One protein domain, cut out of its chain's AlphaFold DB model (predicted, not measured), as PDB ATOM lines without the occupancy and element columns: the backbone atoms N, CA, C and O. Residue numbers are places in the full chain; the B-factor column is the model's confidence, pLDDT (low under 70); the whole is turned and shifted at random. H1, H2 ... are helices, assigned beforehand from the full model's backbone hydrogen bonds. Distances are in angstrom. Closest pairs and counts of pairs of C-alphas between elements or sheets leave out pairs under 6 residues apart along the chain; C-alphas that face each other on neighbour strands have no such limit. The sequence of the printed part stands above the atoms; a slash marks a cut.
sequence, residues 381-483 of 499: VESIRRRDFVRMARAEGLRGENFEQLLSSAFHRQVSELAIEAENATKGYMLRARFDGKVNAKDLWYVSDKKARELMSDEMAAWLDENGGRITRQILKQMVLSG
ATOM      1  N   VAL A 381     187.502 192.699 183.425       89.44
ATOM      2  CA  VAL A 381     186.516 193.386 182.569       89.44
ATOM      3  C   VAL A 381     187.029 194.765 182.141       89.44
ATOM      4  O   VAL A 381     186.921 195.153 180.980       89.44
ATOM      5  N   GLU A 382     187.667 195.491 183.060       88.00
ATOM      6  CA  GLU A 382     188.243 196.807 182.784       88.00
ATOM      7  C   GLU A 382     189.335 196.756 181.701       88.00
ATOM      8  O   GLU A 382     189.365 197.593 180.796       88.00
ATOM      9  N   SER A 383     190.221 195.757 181.759       86.75
ATOM     10  CA  SER A 383     191.287 195.565 180.768       86.75
ATOM     11  C   SER A 383     190.711 195.257 179.384       86.75
ATOM     12  O   SER A 383     191.146 195.834 178.381       86.75
ATOM     13  N   ILE A 384     189.674 194.414 179.334       86.44
ATOM     14  CA  ILE A 384     188.951 194.075 178.104       86.44
ATOM     15  C   ILE A 384     188.287 195.323 177.510       86.44
ATOM     16  O   ILE A 384     188.540 195.650 176.350       86.44
ATOM     17  N   ARG A 385     187.552 196.103 178.314       88.44
ATOM     18  CA  ARG A 385     186.885 197.338 177.864       88.44
ATOM     19  C   ARG A 385     187.869 198.393 177.357       88.44
ATOM     20  O   ARG A 385     187.640 198.994 176.307       88.44
ATOM     21  N   ARG A 386     189.010 198.589 178.033       89.00
ATOM     22  CA  ARG A 386     190.075 199.501 177.565       89.00
ATOM     23  C   ARG A 386     190.641 199.060 176.216       89.00
ATOM     24  O   ARG A 386     190.805 199.887 175.319       89.00
ATOM     25  N   ARG A 387     190.934 197.766 176.058       90.06
ATOM     26  CA  ARG A 387     191.426 197.197 174.796       90.06
ATOM     27  C   ARG A 387     190.397 197.359 173.674       90.06
ATOM     28  O   ARG A 387     190.768 197.723 172.557       90.06
ATOM     29  N   ASP A 388     189.128 197.107 173.963       86.38
ATOM     30  CA  ASP A 388     188.043 197.174 172.983       86.38
ATOM     31  C   ASP A 388     187.792 198.609 172.528       86.38
ATOM     32  O   ASP A 388     187.724 198.862 171.324       86.38
ATOM     33  N   PHE A 389     187.819 199.561 173.464       88.81
ATOM     34  CA  PHE A 389     187.817 200.985 173.152       88.81
ATOM     35  C   PHE A 389     189.001 201.390 172.269       88.81
ATOM     36  O   PHE A 389     188.799 202.064 171.264       88.81
ATOM     37  N   VAL A 390     190.230 200.960 172.585       87.56
ATOM     38  CA  VAL A 390     191.422 201.277 171.772       87.56
ATOM     39  C   VAL A 390     191.278 200.751 170.344       87.56
ATOM     40  O   VAL A 390     191.579 201.464 169.384       87.56
ATOM     41  N   ARG A 391     190.808 199.509 170.191       85.38
ATOM     42  CA  ARG A 391     190.566 198.881 168.886       85.38
ATOM     43  C   ARG A 391     189.516 199.648 168.082       85.38
ATOM     44  O   ARG A 391     189.754 199.945 166.914       85.38
ATOM     45  N   MET A 392     188.400 200.000 168.712       86.19
ATOM     46  CA  MET A 392     187.323 200.771 168.095       86.19
ATOM     47  C   MET A 392     187.773 202.191 167.716       86.19
ATOM     48  O   MET A 392     187.609 202.597 166.571       86.19
ATOM     49  N   ALA A 393     188.422 202.917 168.628       86.19
ATOM     50  CA  ALA A 393     188.922 204.272 168.393       86.19
ATOM     51  C   ALA A 393     189.882 204.333 167.192       86.19
ATOM     52  O   ALA A 393     189.785 205.232 166.357       86.19
ATOM     53  N   ARG A 394     190.778 203.346 167.063       87.38
ATOM     54  CA  ARG A 394     191.688 203.236 165.911       87.38
ATOM     55  C   ARG A 394     190.958 202.904 164.612       87.38
ATOM     56  O   ARG A 394     191.320 203.452 163.575       87.38
ATOM     57  N   ALA A 395     189.942 202.040 164.654       79.31
ATOM     58  CA  ALA A 395     189.121 201.731 163.483       79.31
ATOM     59  C   ALA A 395     188.380 202.973 162.953       79.31
ATOM     60  O   ALA A 395     188.211 203.122 161.748       79.31
ATOM     61  N   GLU A 396     188.021 203.902 163.841       80.88
ATOM     62  CA  GLU A 396     187.439 205.199 163.482       80.88
ATOM     63  C   GLU A 396     188.470 206.282 163.115       80.88
ATOM     64  O   GLU A 396     188.117 207.448 162.929       80.88
ATOM     65  N   GLY A 397     189.752 205.925 163.011       85.81
ATOM     66  CA  GLY A 397     190.814 206.838 162.587       85.81
ATOM     67  C   GLY A 397     191.302 207.812 163.664       85.81
ATOM     68  O   GLY A 397     192.026 208.756 163.338       85.81
ATOM     69  N   LEU A 398     190.947 207.604 164.938       86.94
ATOM     70  CA  LEU A 398     191.498 208.394 166.041       86.94
ATOM     71  C   LEU A 398     192.986 208.075 166.243       86.94
ATOM     72  O   LEU A 398     193.435 206.939 166.067       86.94
ATOM     73  N   ARG A 399     193.761 209.094 166.623       84.44
ATOM     74  CA  ARG A 399     195.216 208.991 166.802       84.44
ATOM     75  C   ARG A 399     195.574 208.936 168.284       84.44
ATOM     76  O   ARG A 399     195.090 209.742 169.071       84.44
ATOM     77  N   GLY A 400     196.442 207.997 168.646       86.31
ATOM     78  CA  GLY A 400     196.969 207.844 170.001       86.31
ATOM     79  C   GLY A 400     197.640 206.486 170.206       86.31
ATOM     80  O   GLY A 400     197.203 205.459 169.674       86.31
ATOM     81  N   GLU A 401     198.721 206.485 170.974       84.38
ATOM     82  CA  GLU A 401     199.545 205.305 171.243       84.38
ATOM     83  C   GLU A 401     198.897 204.395 172.288       84.38
ATOM     84  O   GLU A 401     198.934 203.172 172.159       84.38
ATOM     85  N   ASN A 402     198.230 204.991 173.279       88.69
ATOM     86  CA  ASN A 402     197.628 204.296 174.414       88.69
ATOM     87  C   ASN A 402     196.175 204.732 174.673       88.69
ATOM     88  O   ASN A 402     195.646 205.640 174.028       88.69
ATOM     89  N   PHE A 403     195.532 204.062 175.633       89.75
ATOM     90  CA  PHE A 403     194.145 204.313 176.033       89.75
ATOM     91  C   PHE A 403     193.877 205.785 176.375       89.75
ATOM     92  O   PHE A 403     192.921 206.356 175.865       89.75
ATOM     93  N   GLU A 404     194.727 206.422 177.183       92.75
ATOM     94  CA  GLU A 404     194.520 207.806 177.633       92.75
ATOM     95  C   GLU A 404     194.649 208.822 176.489       92.75
ATOM     96  O   GLU A 404     193.885 209.789 176.419       92.75
ATOM     97  N   GLN A 405     195.581 208.600 175.559       91.62
ATOM     98  CA  GLN A 405     195.728 209.444 174.370       91.62
ATOM     99  C   GLN A 405     194.541 209.276 173.411       91.62
ATOM    100  O   GLN A 405     193.988 210.270 172.940       91.62
ATOM    101  N   LEU A 406     194.095 208.039 173.166       89.81
ATOM    102  CA  LEU A 406     192.924 207.772 172.325       89.81
ATOM    103  C   LEU A 406     191.630 208.291 172.958       89.81
ATOM    104  O   LEU A 406     190.793 208.849 172.255       89.81
ATOM    105  N   LEU A 407     191.495 208.188 174.281       91.62
ATOM    106  CA  LEU A 407     190.401 208.787 175.041       91.62
ATOM    107  C   LEU A 407     190.392 210.312 174.887       91.62
ATOM    108  O   LEU A 407     189.336 210.905 174.698       91.62
ATOM    109  N   SER A 408     191.570 210.942 174.916       91.19
ATOM    110  CA  SER A 408     191.705 212.383 174.674       91.19
ATOM    111  C   SER A 408     191.283 212.746 173.251       91.19
ATOM    112  O   SER A 408     190.510 213.677 173.057       91.19
ATOM    113  N   SER A 409     191.737 211.984 172.250       90.81
ATOM    114  CA  SER A 409     191.362 212.199 170.848       90.81
ATOM    115  C   SER A 409     189.852 212.042 170.628       90.81
ATOM    116  O   SER A 409     189.240 212.902 169.994       90.81
ATOM    117  N   ALA A 410     189.242 211.007 171.216       90.38
ATOM    118  CA  ALA A 410     187.795 210.799 171.200       90.38
ATOM    119  C   ALA A 410     187.052 211.966 171.868       90.38
ATOM    120  O   ALA A 410     186.109 212.503 171.292       90.38
ATOM    121  N   PHE A 411     187.523 212.413 173.037       91.38
ATOM    122  CA  PHE A 411     186.946 213.550 173.753       91.38
ATOM    123  C   PHE A 411     186.991 214.838 172.924       91.38
ATOM    124  O   PHE A 411     185.978 215.515 172.793       91.38
ATOM    125  N   HIS A 412     188.128 215.163 172.304       90.38
ATOM    126  CA  HIS A 412     188.256 216.360 171.467       90.38
ATOM    127  C   HIS A 412     187.339 216.333 170.238       90.38
ATOM    128  O   HIS A 412     186.797 217.377 169.852       90.38
ATOM    129  N   ARG A 413     187.155 215.154 169.627       89.62
ATOM    130  CA  ARG A 413     186.213 214.973 168.517       89.62
ATOM    131  C   ARG A 413     184.779 215.214 168.991       89.62
ATOM    132  O   ARG A 413     184.107 216.071 168.429       89.62
ATOM    133  N   GLN A 414     184.382 214.565 170.087       87.56
ATOM    134  CA  GLN A 414     183.057 214.718 170.697       87.56
ATOM    135  C   GLN A 414     182.760 216.177 171.067       87.56
ATOM    136  O   GLN A 414     181.692 216.695 170.761       87.56
ATOM    137  N   VAL A 415     183.717 216.872 171.691       89.50
ATOM    138  CA  VAL A 415     183.578 218.293 172.042       89.50
ATOM    139  C   VAL A 415     183.443 219.163 170.796       89.50
ATOM    140  O   VAL A 415     182.702 220.137 170.816       89.50
ATOM    141  N   SER A 416     184.138 218.839 169.704       88.81
ATOM    142  CA  SER A 416     184.010 219.608 168.461       88.81
ATOM    143  C   SER A 416     182.628 219.456 167.831       88.81
ATOM    144  O   SER A 416     182.088 220.450 167.358       88.81
ATOM    145  N   GLU A 417     182.056 218.253 167.861       88.25
ATOM    146  CA  GLU A 417     180.686 217.991 167.403       88.25
ATOM    147  C   GLU A 417     179.664 218.727 168.282       88.25
ATOM    148  O   GLU A 417     178.866 219.511 167.770       88.25
ATOM    149  N   LEU A 418     179.766 218.582 169.608       88.44
ATOM    150  CA  LEU A 418     178.887 219.266 170.564       88.44
ATOM    151  C   LEU A 418     178.992 220.790 170.482       88.44
ATOM    152  O   LEU A 418     177.988 221.478 170.628       88.44
ATOM    153  N   ALA A 419     180.185 221.334 170.237       88.44
ATOM    154  CA  ALA A 419     180.369 222.772 170.084       88.44
ATOM    155  C   ALA A 419     179.645 223.313 168.847       88.44
ATOM    156  O   ALA A 419     179.030 224.367 168.938       88.44
ATOM    157  N   ILE A 420     179.672 222.585 167.724       88.19
ATOM    158  CA  ILE A 420     178.942 222.968 166.505       88.19
ATOM    159  C   ILE A 420     177.428 222.912 166.749       88.19
ATOM    160  O   ILE A 420     176.694 223.806 166.335       88.19
ATOM    161  N   GLU A 421     176.942 221.868 167.423       89.19
ATOM    162  CA  GLU A 421     175.520 221.739 167.764       89.19
ATOM    163  C   GLU A 421     175.053 222.864 168.692       89.19
ATOM    164  O   GLU A 421     174.032 223.502 168.423       89.19
ATOM    165  N   ALA A 422     175.829 223.139 169.741       89.75
ATOM    166  CA  ALA A 422     175.571 224.219 170.677       89.75
ATOM    167  C   ALA A 422     175.574 225.582 169.977       89.75
ATOM    168  O   ALA A 422     174.631 226.347 170.142       89.75
ATOM    169  N   GLU A 423     176.574 225.863 169.140       91.50
ATOM    170  CA  GLU A 423     176.670 227.113 168.380       91.50
ATOM    171  C   GLU A 423     175.443 227.328 167.484       91.50
ATOM    172  O   GLU A 423     174.867 228.418 167.461       91.50
ATOM    173  N   ASN A 424     174.992 226.275 166.796       90.69
ATOM    174  CA  ASN A 424     173.791 226.325 165.965       90.69
ATOM    175  C   ASN A 424     172.523 226.577 166.797       90.69
ATOM    176  O   ASN A 424     171.671 227.371 166.393       90.69
ATOM    177  N   ALA A 425     172.394 225.931 167.959       91.19
ATOM    178  CA  ALA A 425     171.233 226.074 168.836       91.19
ATOM    179  C   ALA A 425     171.176 227.452 169.514       91.19
ATOM    180  O   ALA A 425     170.112 228.073 169.577       91.19
ATOM    181  N   THR A 426     172.320 227.971 169.960       90.44
ATOM    182  CA  THR A 426     172.430 229.283 170.612       90.44
ATOM    183  C   THR A 426     172.621 230.425 169.613       90.44
ATOM    184  O   THR A 426     172.838 231.562 170.024       90.44
ATOM    185  N   LYS A 427     172.571 230.154 168.299       88.75
ATOM    186  CA  LYS A 427     172.798 231.137 167.221       88.75
ATOM    187  C   LYS A 427     174.120 231.907 167.386       88.75
ATOM    188  O   LYS A 427     174.168 233.113 167.153       88.75
ATOM    189  N   GLY A 428     175.169 231.224 167.842       85.00
ATOM    190  CA  GLY A 428     176.489 231.802 168.112       85.00
ATOM    191  C   GLY A 428     176.668 232.407 169.509       85.00
ATOM    192  O   GLY A 428     177.799 232.629 169.936       85.00
ATOM    193  N   TYR A 429     175.596 232.611 170.281       89.75
ATOM    194  CA  TYR A 429     175.673 233.192 171.627       89.75
ATOM    195  C   TYR A 429     176.012 232.136 172.683       89.75
ATOM    196  O   TYR A 429     175.183 231.808 173.525       89.75
ATOM    197  N   MET A 430     177.220 231.570 172.635       91.94
ATOM    198  CA  MET A 430     177.655 230.542 173.597       91.94
ATOM    199  C   MET A 430     178.272 231.122 174.881       91.94
ATOM    200  O   MET A 430     178.272 230.485 175.937       91.94
ATOM    201  N   LEU A 431     178.827 232.332 174.798       94.75
ATOM    202  CA  LEU A 431     179.524 233.012 175.888       94.75
ATOM    203  C   LEU A 431     178.777 234.280 176.300       94.75
ATOM    204  O   LEU A 431     178.099 234.913 175.494       94.75
ATOM    205  N   ARG A 432     178.951 234.706 177.554       93.25
ATOM    206  CA  ARG A 432     178.471 236.027 177.992       93.25
ATOM    207  C   ARG A 432     179.208 237.128 177.236       93.25
ATOM    208  O   ARG A 432     180.425 237.052 177.077       93.25
ATOM    209  N   ALA A 433     178.513 238.223 176.934       90.44
ATOM    210  CA  ALA A 433     179.047 239.358 176.172       90.44
ATOM    211  C   ALA A 433     180.408 239.893 176.673       90.44
ATOM    212  O   ALA A 433     181.245 240.316 175.885       90.44
ATOM    213  N   ARG A 434     180.684 239.841 177.986       91.81
ATOM    214  CA  ARG A 434     181.972 240.300 178.550       91.81
ATOM    215  C   ARG A 434     183.184 239.434 178.167       91.81
ATOM    216  O   ARG A 434     184.318 239.921 178.267       91.81
ATOM    217  N   PHE A 435     182.946 238.176 177.790       90.06
ATOM    218  CA  PHE A 435     183.946 237.169 177.411       90.06
ATOM    219  C   PHE A 435     183.950 236.851 175.916       90.06
ATOM    220  O   PHE A 435     184.869 236.174 175.452       90.06
ATOM    221  N   ASP A 436     182.958 237.346 175.179       84.81
ATOM    222  CA  ASP A 436     182.895 237.201 173.733       84.81
ATOM    223  C   ASP A 436     184.150 237.798 173.068       84.81
ATOM    224  O   ASP A 436     184.673 238.834 173.494       84.81
ATOM    225  N   GLY A 437     184.711 237.071 172.102       83.38
ATOM    226  CA  GLY A 437     185.995 237.377 171.458       83.38
ATOM    227  C   GLY A 437     187.254 237.268 172.340       83.38
ATOM    228  O   GLY A 437     188.358 237.444 171.826       83.38
ATOM    229  N   LYS A 438     187.134 236.977 173.647       87.75
ATOM    230  CA  LYS A 438     188.279 236.857 174.582       87.75
ATOM    231  C   LYS A 438     188.582 235.424 175.007       87.75
ATOM    232  O   LYS A 438     189.710 235.135 175.397       87.75
ATOM    233  N   VAL A 439     187.578 234.555 174.988       89.62
ATOM    234  CA  VAL A 439     187.676 233.146 175.385       89.62
ATOM    235  C   VAL A 439     187.153 232.295 174.238       89.62
ATOM    236  O   VAL A 439     186.207 232.692 173.559       89.62
ATOM    237  N   ASN A 440     187.757 231.132 173.999       89.38
ATOM    238  CA  ASN A 440     187.233 230.219 172.996       89.38
ATOM    239  C   ASN A 440     185.990 229.520 173.563       89.38
ATOM    240  O   ASN A 440     186.047 228.936 174.642       89.38
ATOM    241  N   ALA A 441     184.868 229.534 172.842       88.75
ATOM    242  CA  ALA A 441     183.642 228.872 173.293       88.75
ATOM    243  C   ALA A 441     183.838 227.365 173.560       88.75
ATOM    244  O   ALA A 441     183.187 226.800 174.439       88.75
ATOM    245  N   LYS A 442     184.794 226.715 172.880       89.56
ATOM    246  CA  LYS A 442     185.153 225.312 173.139       89.56
ATOM    247  C   LYS A 442     185.758 225.087 174.527       89.56
ATOM    248  O   LYS A 442     185.670 223.971 175.033       89.56
ATOM    249  N   ASP A 443     186.309 226.117 175.170       89.44
ATOM    250  CA  ASP A 443     186.915 226.011 176.505       89.44
ATOM    251  C   ASP A 443     185.891 225.619 177.579       89.44
ATOM    252  O   ASP A 443     186.267 225.052 178.608       89.44
ATOM    253  N   LEU A 444     184.591 225.820 177.319       89.62
ATOM    254  CA  LEU A 444     183.505 225.415 178.213       89.62
ATOM    255  C   LEU A 444     183.586 223.926 178.599       89.62
ATOM    256  O   LEU A 444     183.336 223.584 179.754       89.62
ATOM    257  N   TRP A 445     184.022 223.042 177.696       89.75
ATOM    258  CA  TRP A 445     184.160 221.599 177.958       89.75
ATOM    259  C   TRP A 445     185.471 221.195 178.648       89.75
ATOM    260  O   TRP A 445     185.594 220.058 179.098       89.75
ATOM    261  N   TYR A 446     186.435 222.109 178.786       87.75
ATOM    262  CA  TYR A 446     187.752 221.816 179.373       87.75
ATOM    263  C   TYR A 446     187.947 222.423 180.765       87.75
ATOM    264  O   TYR A 446     188.772 221.934 181.535       87.75
ATOM    265  N   VAL A 447     187.189 223.465 181.117       86.94
ATOM    266  CA  VAL A 447     187.276 224.113 182.437       86.94
ATOM    267  C   VAL A 447     186.447 223.382 183.505       86.94
ATOM    268  O   VAL A 447     185.740 222.418 183.216       86.94
ATOM    269  N   SER A 448     186.526 223.801 184.770       86.81
ATOM    270  CA  SER A 448     185.639 223.285 185.826       86.81
ATOM    271  C   SER A 448     184.195 223.761 185.631       86.81
ATOM    272  O   SER A 448     183.977 224.813 185.032       86.81
ATOM    273  N   ASP A 449     183.204 223.050 186.180       83.81
ATOM    274  CA  ASP A 449     181.782 223.415 186.017       83.81
ATOM    275  C   ASP A 449     181.480 224.830 186.512       83.81
ATOM    276  O   ASP A 449     180.803 225.605 185.839       83.81
ATOM    277  N   LYS A 450     182.071 225.212 187.651       87.69
ATOM    278  CA  LYS A 450     181.969 226.573 188.188       87.69
ATOM    279  C   LYS A 450     182.467 227.613 187.184       87.69
ATOM    280  O   LYS A 450     181.833 228.650 187.009       87.69
ATOM    281  N   LYS A 451     183.602 227.347 186.528       89.50
ATOM    282  CA  LYS A 451     184.182 228.274 185.555       89.50
ATOM    283  C   LYS A 451     183.391 228.284 184.249       89.50
ATOM    284  O   LYS A 451     183.165 229.359 183.707       89.50
ATOM    285  N   ALA A 452     182.916 227.130 183.786       88.56
ATOM    286  CA  ALA A 452     182.038 227.035 182.625       88.56
ATOM    287  C   ALA A 452     180.755 227.853 182.841       88.56
ATOM    288  O   ALA A 452     180.420 228.677 181.995       88.56
ATOM    289  N   ARG A 453     180.084 227.700 183.996       89.06
ATOM    290  CA  ARG A 453     178.864 228.454 184.359       89.06
ATOM    291  C   ARG A 453     179.104 229.966 184.445       89.06
ATOM    292  O   ARG A 453     178.212 230.752 184.146       89.06
ATOM    293  N   GLU A 454     180.308 230.392 184.822       92.50
ATOM    294  CA  GLU A 454     180.688 231.810 184.823       92.50
ATOM    295  C   GLU A 454     180.818 232.391 183.402       92.50
ATOM    296  O   GLU A 454     180.523 233.571 183.190       92.50
ATOM    297  N   LEU A 455     181.305 231.576 182.458       91.56
ATOM    298  CA  LEU A 455     181.630 231.965 181.084       91.56
ATOM    299  C   LEU A 455     180.427 231.876 180.133       91.56
ATOM    300  O   LEU A 455     180.309 232.716 179.240       91.56
ATOM    301  N   MET A 456     179.558 230.882 180.324       93.12
ATOM    302  CA  MET A 456     178.437 230.581 179.431       93.12
ATOM    303  C   MET A 456     177.330 231.639 179.478       93.12
ATOM    304  O   MET A 456     177.025 232.203 180.537       93.12
ATOM    305  N   SER A 457     176.735 231.896 178.316       93.81
ATOM    306  CA  SER A 457     175.468 232.625 178.201       93.81
ATOM    307  C   SER A 457     174.318 231.844 178.849       93.81
ATOM    308  O   SER A 457     174.456 230.655 179.160       93.81
ATOM    309  N   ASP A 458     173.180 232.505 179.044       91.94
ATOM    310  CA  ASP A 458     171.991 231.856 179.601       91.94
ATOM    311  C   ASP A 458     171.404 230.847 178.593       91.94
ATOM    312  O   ASP A 458     170.953 229.770 178.981       91.94
ATOM    313  N   GLU A 459     171.518 231.129 177.292       91.12
ATOM    314  CA  GLU A 459     171.127 230.234 176.200       91.12
ATOM    315  C   GLU A 459     171.984 228.960 176.161       91.12
ATOM    316  O   GLU A 459     171.459 227.862 175.985       91.12
ATOM    317  N   MET A 460     173.299 229.083 176.365       91.88
ATOM    318  CA  MET A 460     174.206 227.932 176.424       91.88
ATOM    319  C   MET A 460     173.995 227.098 177.690       91.88
ATOM    320  O   MET A 460     174.094 225.871 177.650       91.88
ATOM    321  N   ALA A 461     173.692 227.751 178.815       89.12
ATOM    322  CA  ALA A 461     173.341 227.070 180.055       89.12
ATOM    323  C   ALA A 461     172.066 226.230 179.888       89.12
ATOM    324  O   ALA A 461     172.077 225.048 180.226       89.12
ATOM    325  N   ALA A 462     171.013 226.819 179.311       88.69
ATOM    326  CA  ALA A 462     169.761 226.125 179.024       88.69
ATOM    327  C   ALA A 462     169.972 224.956 178.051       88.69
ATOM    328  O   ALA A 462     169.505 223.850 178.312       88.69
ATOM    329  N   TRP A 463     170.751 225.161 176.983       90.31
ATOM    330  CA  TRP A 463     171.058 224.099 176.025       90.31
ATOM    331  C   TRP A 463     171.779 222.916 176.678       90.31
ATOM    332  O   TRP A 463     171.428 221.767 176.416       90.31
ATOM    333  N   LEU A 464     172.764 223.167 177.547       86.75
ATOM    334  CA  LEU A 464     173.435 222.089 178.276       86.75
ATOM    335  C   LEU A 464     172.468 221.356 179.203       86.75
ATOM    336  O   LEU A 464     172.480 220.130 179.218       86.75
ATOM    337  N   ASP A 465     171.626 222.077 179.938       83.69
ATOM    338  CA  ASP A 465     170.673 221.471 180.869       83.69
ATOM    339  C   ASP A 465     169.634 220.596 180.121       83.69
ATOM    340  O   ASP A 465     169.286 219.513 180.590       83.69
ATOM    341  N   GLU A 466     169.233 220.978 178.901       85.06
ATOM    342  CA  GLU A 466     168.371 220.175 178.013       85.06
ATOM    343  C   GLU A 466     169.082 218.964 177.379       85.06
ATOM    344  O   GLU A 466     168.449 217.942 177.105       85.06
ATOM    345  N   ASN A 467     170.397 219.043 177.153       80.94
ATOM    346  CA  ASN A 467     171.189 218.014 176.462       80.94
ATOM    347  C   ASN A 467     171.991 217.114 177.420       80.94
ATOM    348  O   ASN A 467     172.964 216.466 177.021       80.94
ATOM    349  N   GLY A 468     171.554 217.017 178.678       70.75
ATOM    350  CA  GLY A 468     172.122 216.085 179.653       70.75
ATOM    351  C   GLY A 468     173.358 216.594 180.392       70.75
ATOM    352  O   GLY A 468     174.106 215.828 180.992       70.75
ATOM    353  N   GLY A 469     173.597 217.896 180.349       81.19
ATOM    354  CA  GLY A 469     174.732 218.542 180.978       81.19
ATOM    355  C   GLY A 469     176.025 218.417 180.176       81.19
ATOM    356  O   GLY A 469     176.062 218.135 178.977       81.19
ATOM    357  N   ARG A 470     177.135 218.699 180.857       84.12
ATOM    358  CA  ARG A 470     178.453 218.820 180.238       84.12
ATOM    359  C   ARG A 470     179.233 217.515 180.333       84.12
ATOM    360  O   ARG A 470     179.590 217.074 181.422       84.12
ATOM    361  N   ILE A 471     179.604 216.950 179.186       85.31
ATOM    362  CA  ILE A 471     180.532 215.819 179.155       85.31
ATOM    363  C   ILE A 471     181.954 216.276 179.499       85.31
ATOM    364  O   ILE A 471     182.491 217.210 178.901       85.31
ATOM    365  N   THR A 472     182.583 215.591 180.452       88.19
ATOM    366  CA  THR A 472     184.002 215.765 180.783       88.19
ATOM    367  C   THR A 472     184.796 214.537 180.357       88.19
ATOM    368  O   THR A 472     184.250 213.442 180.208       88.19
ATOM    369  N   ARG A 473     186.117 214.681 180.216       88.38
ATOM    370  CA  ARG A 473     187.002 213.541 179.926       88.38
ATOM    371  C   ARG A 473     186.879 212.427 180.974       88.38
ATOM    372  O   ARG A 473     186.982 211.254 180.625       88.38
ATOM    373  N   GLN A 474     186.668 212.775 182.244       88.19
ATOM    374  CA  GLN A 474     186.514 211.791 183.317       88.19
ATOM    375  C   GLN A 474     185.191 211.030 183.199       88.19
ATOM    376  O   GLN A 474     185.192 209.811 183.350       88.19
ATOM    377  N   ILE A 475     184.097 211.718 182.858       86.50
ATOM    378  CA  ILE A 475     182.807 211.076 182.572       86.50
ATOM    379  C   ILE A 475     182.955 210.129 181.378       86.50
ATOM    380  O   ILE A 475     182.604 208.959 181.479       86.50
ATOM    381  N   LEU A 476     183.587 210.588 180.291       87.12
ATOM    382  CA  LEU A 476     183.857 209.756 179.118       87.12
ATOM    383  C   LEU A 476     184.676 208.503 179.475       87.12
ATOM    384  O   LEU A 476     184.364 207.406 179.018       87.12
ATOM    385  N   LYS A 477     185.696 208.646 180.330       90.31
ATOM    386  CA  LYS A 477     186.478 207.512 180.837       90.31
ATOM    387  C   LYS A 477     185.587 206.510 181.564       90.31
ATOM    388  O   LYS A 477     185.655 205.323 181.264       90.31
ATOM    389  N   GLN A 478     184.754 206.976 182.493       88.88
ATOM    390  CA  GLN A 478     183.858 206.106 183.255       88.88
ATOM    391  C   GLN A 478     182.858 205.387 182.350       88.88
ATOM    392  O   GLN A 478     182.687 204.183 182.497       88.88
ATOM    393  N   MET A 479     182.293 206.070 181.351       84.31
ATOM    394  CA  MET A 479     181.383 205.456 180.376       84.31
ATOM    395  C   MET A 479     182.033 204.299 179.612       84.31
ATOM    396  O   MET A 479     181.410 203.260 179.397       84.31
ATOM    397  N   VAL A 480     183.297 204.463 179.210       87.19
ATOM    398  CA  VAL A 480     184.056 203.400 178.544       87.19
ATOM    399  C   VAL A 480     184.281 202.222 179.490       87.19
ATOM    400  O   VAL A 480     184.061 201.073 179.113       87.19
ATOM    401  N   LEU A 481     184.688 202.492 180.732       87.75
ATOM    402  CA  LEU A 481     184.961 201.441 181.715       87.75
ATOM    403  C   LEU A 481     183.690 200.747 182.218       87.75
ATOM    404  O   LEU A 481     183.759 199.585 182.609       87.75
ATOM    405  N   SER A 482     182.535 201.407 182.161       83.12
ATOM    406  CA  SER A 482     181.237 200.838 182.526       83.12
ATOM    407  C   SER A 482     180.545 200.106 181.372       83.12
ATOM    408  O   SER A 482     179.436 199.619 181.561       83.12
ATOM    409  N   GLY A 483     181.139 200.075 180.170       76.19
ATOM    410  CA  GLY A 483     180.536 199.452 178.983       76.19
ATOM    411  C   GLY A 483     179.377 200.247 178.365       76.19
ATOM    412  O   GLY A 483     178.747 199.779 177.425       76.19
TER     413      GLY A 483
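What this domain is: This is residues 381 to 483 of the 499 residues of an uncharacterized protein of Mycobacteroides saopaulense (UniProt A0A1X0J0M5). Long H2 is the spine of an only just elongated helical body: H1 crosses it steeply near its first residues, H6 packs on both, and short H3, H4 and H5 gather beside its later half. The 103 printed residues hold six named helices, H1 to H6 in order, and no named strand: all helix. It is only just compact, close to loose: radius of gyration of the C-alphas 15.3 A, spans 46, 23 and 20 A.

Where its parts are: Find C-alpha 403 at (194.145, 204.313, 176.033); from there H2, residues 403 to 425, runs 32.4 A. H1, residues 381 to 395, spans 21.0 A. H3 is 441 to 445, H4 449 to 455, H5 458 to 466, and H6 473 to 481, ending at C-alpha (184.961, 201.441, 181.715).

How they stand to each other: Start at the hub, H2: its residues 403 to 410 alone touch H1, closest C-alphas Val 390 and Phe 403, 5.9 A, at a steep tilt of 63 degrees. Its residues 415 to 419 alone touch H3, closest C-alphas Ala 419 and Lys 442, 6.2 A. Every O i to N i+4 pair is within hydrogen-bond range in H1, H2, H4, H5 and H6; H3 has 0 of 1, but 2 of 2 O i to N i+3.

The domain as a whole: The farthest C-alphas, Val 381 and Arg 434, are 47.3 A apart. The printed part has no cut, the link H2 to H3 is long, and no printed residue is under 70 in pLDDT.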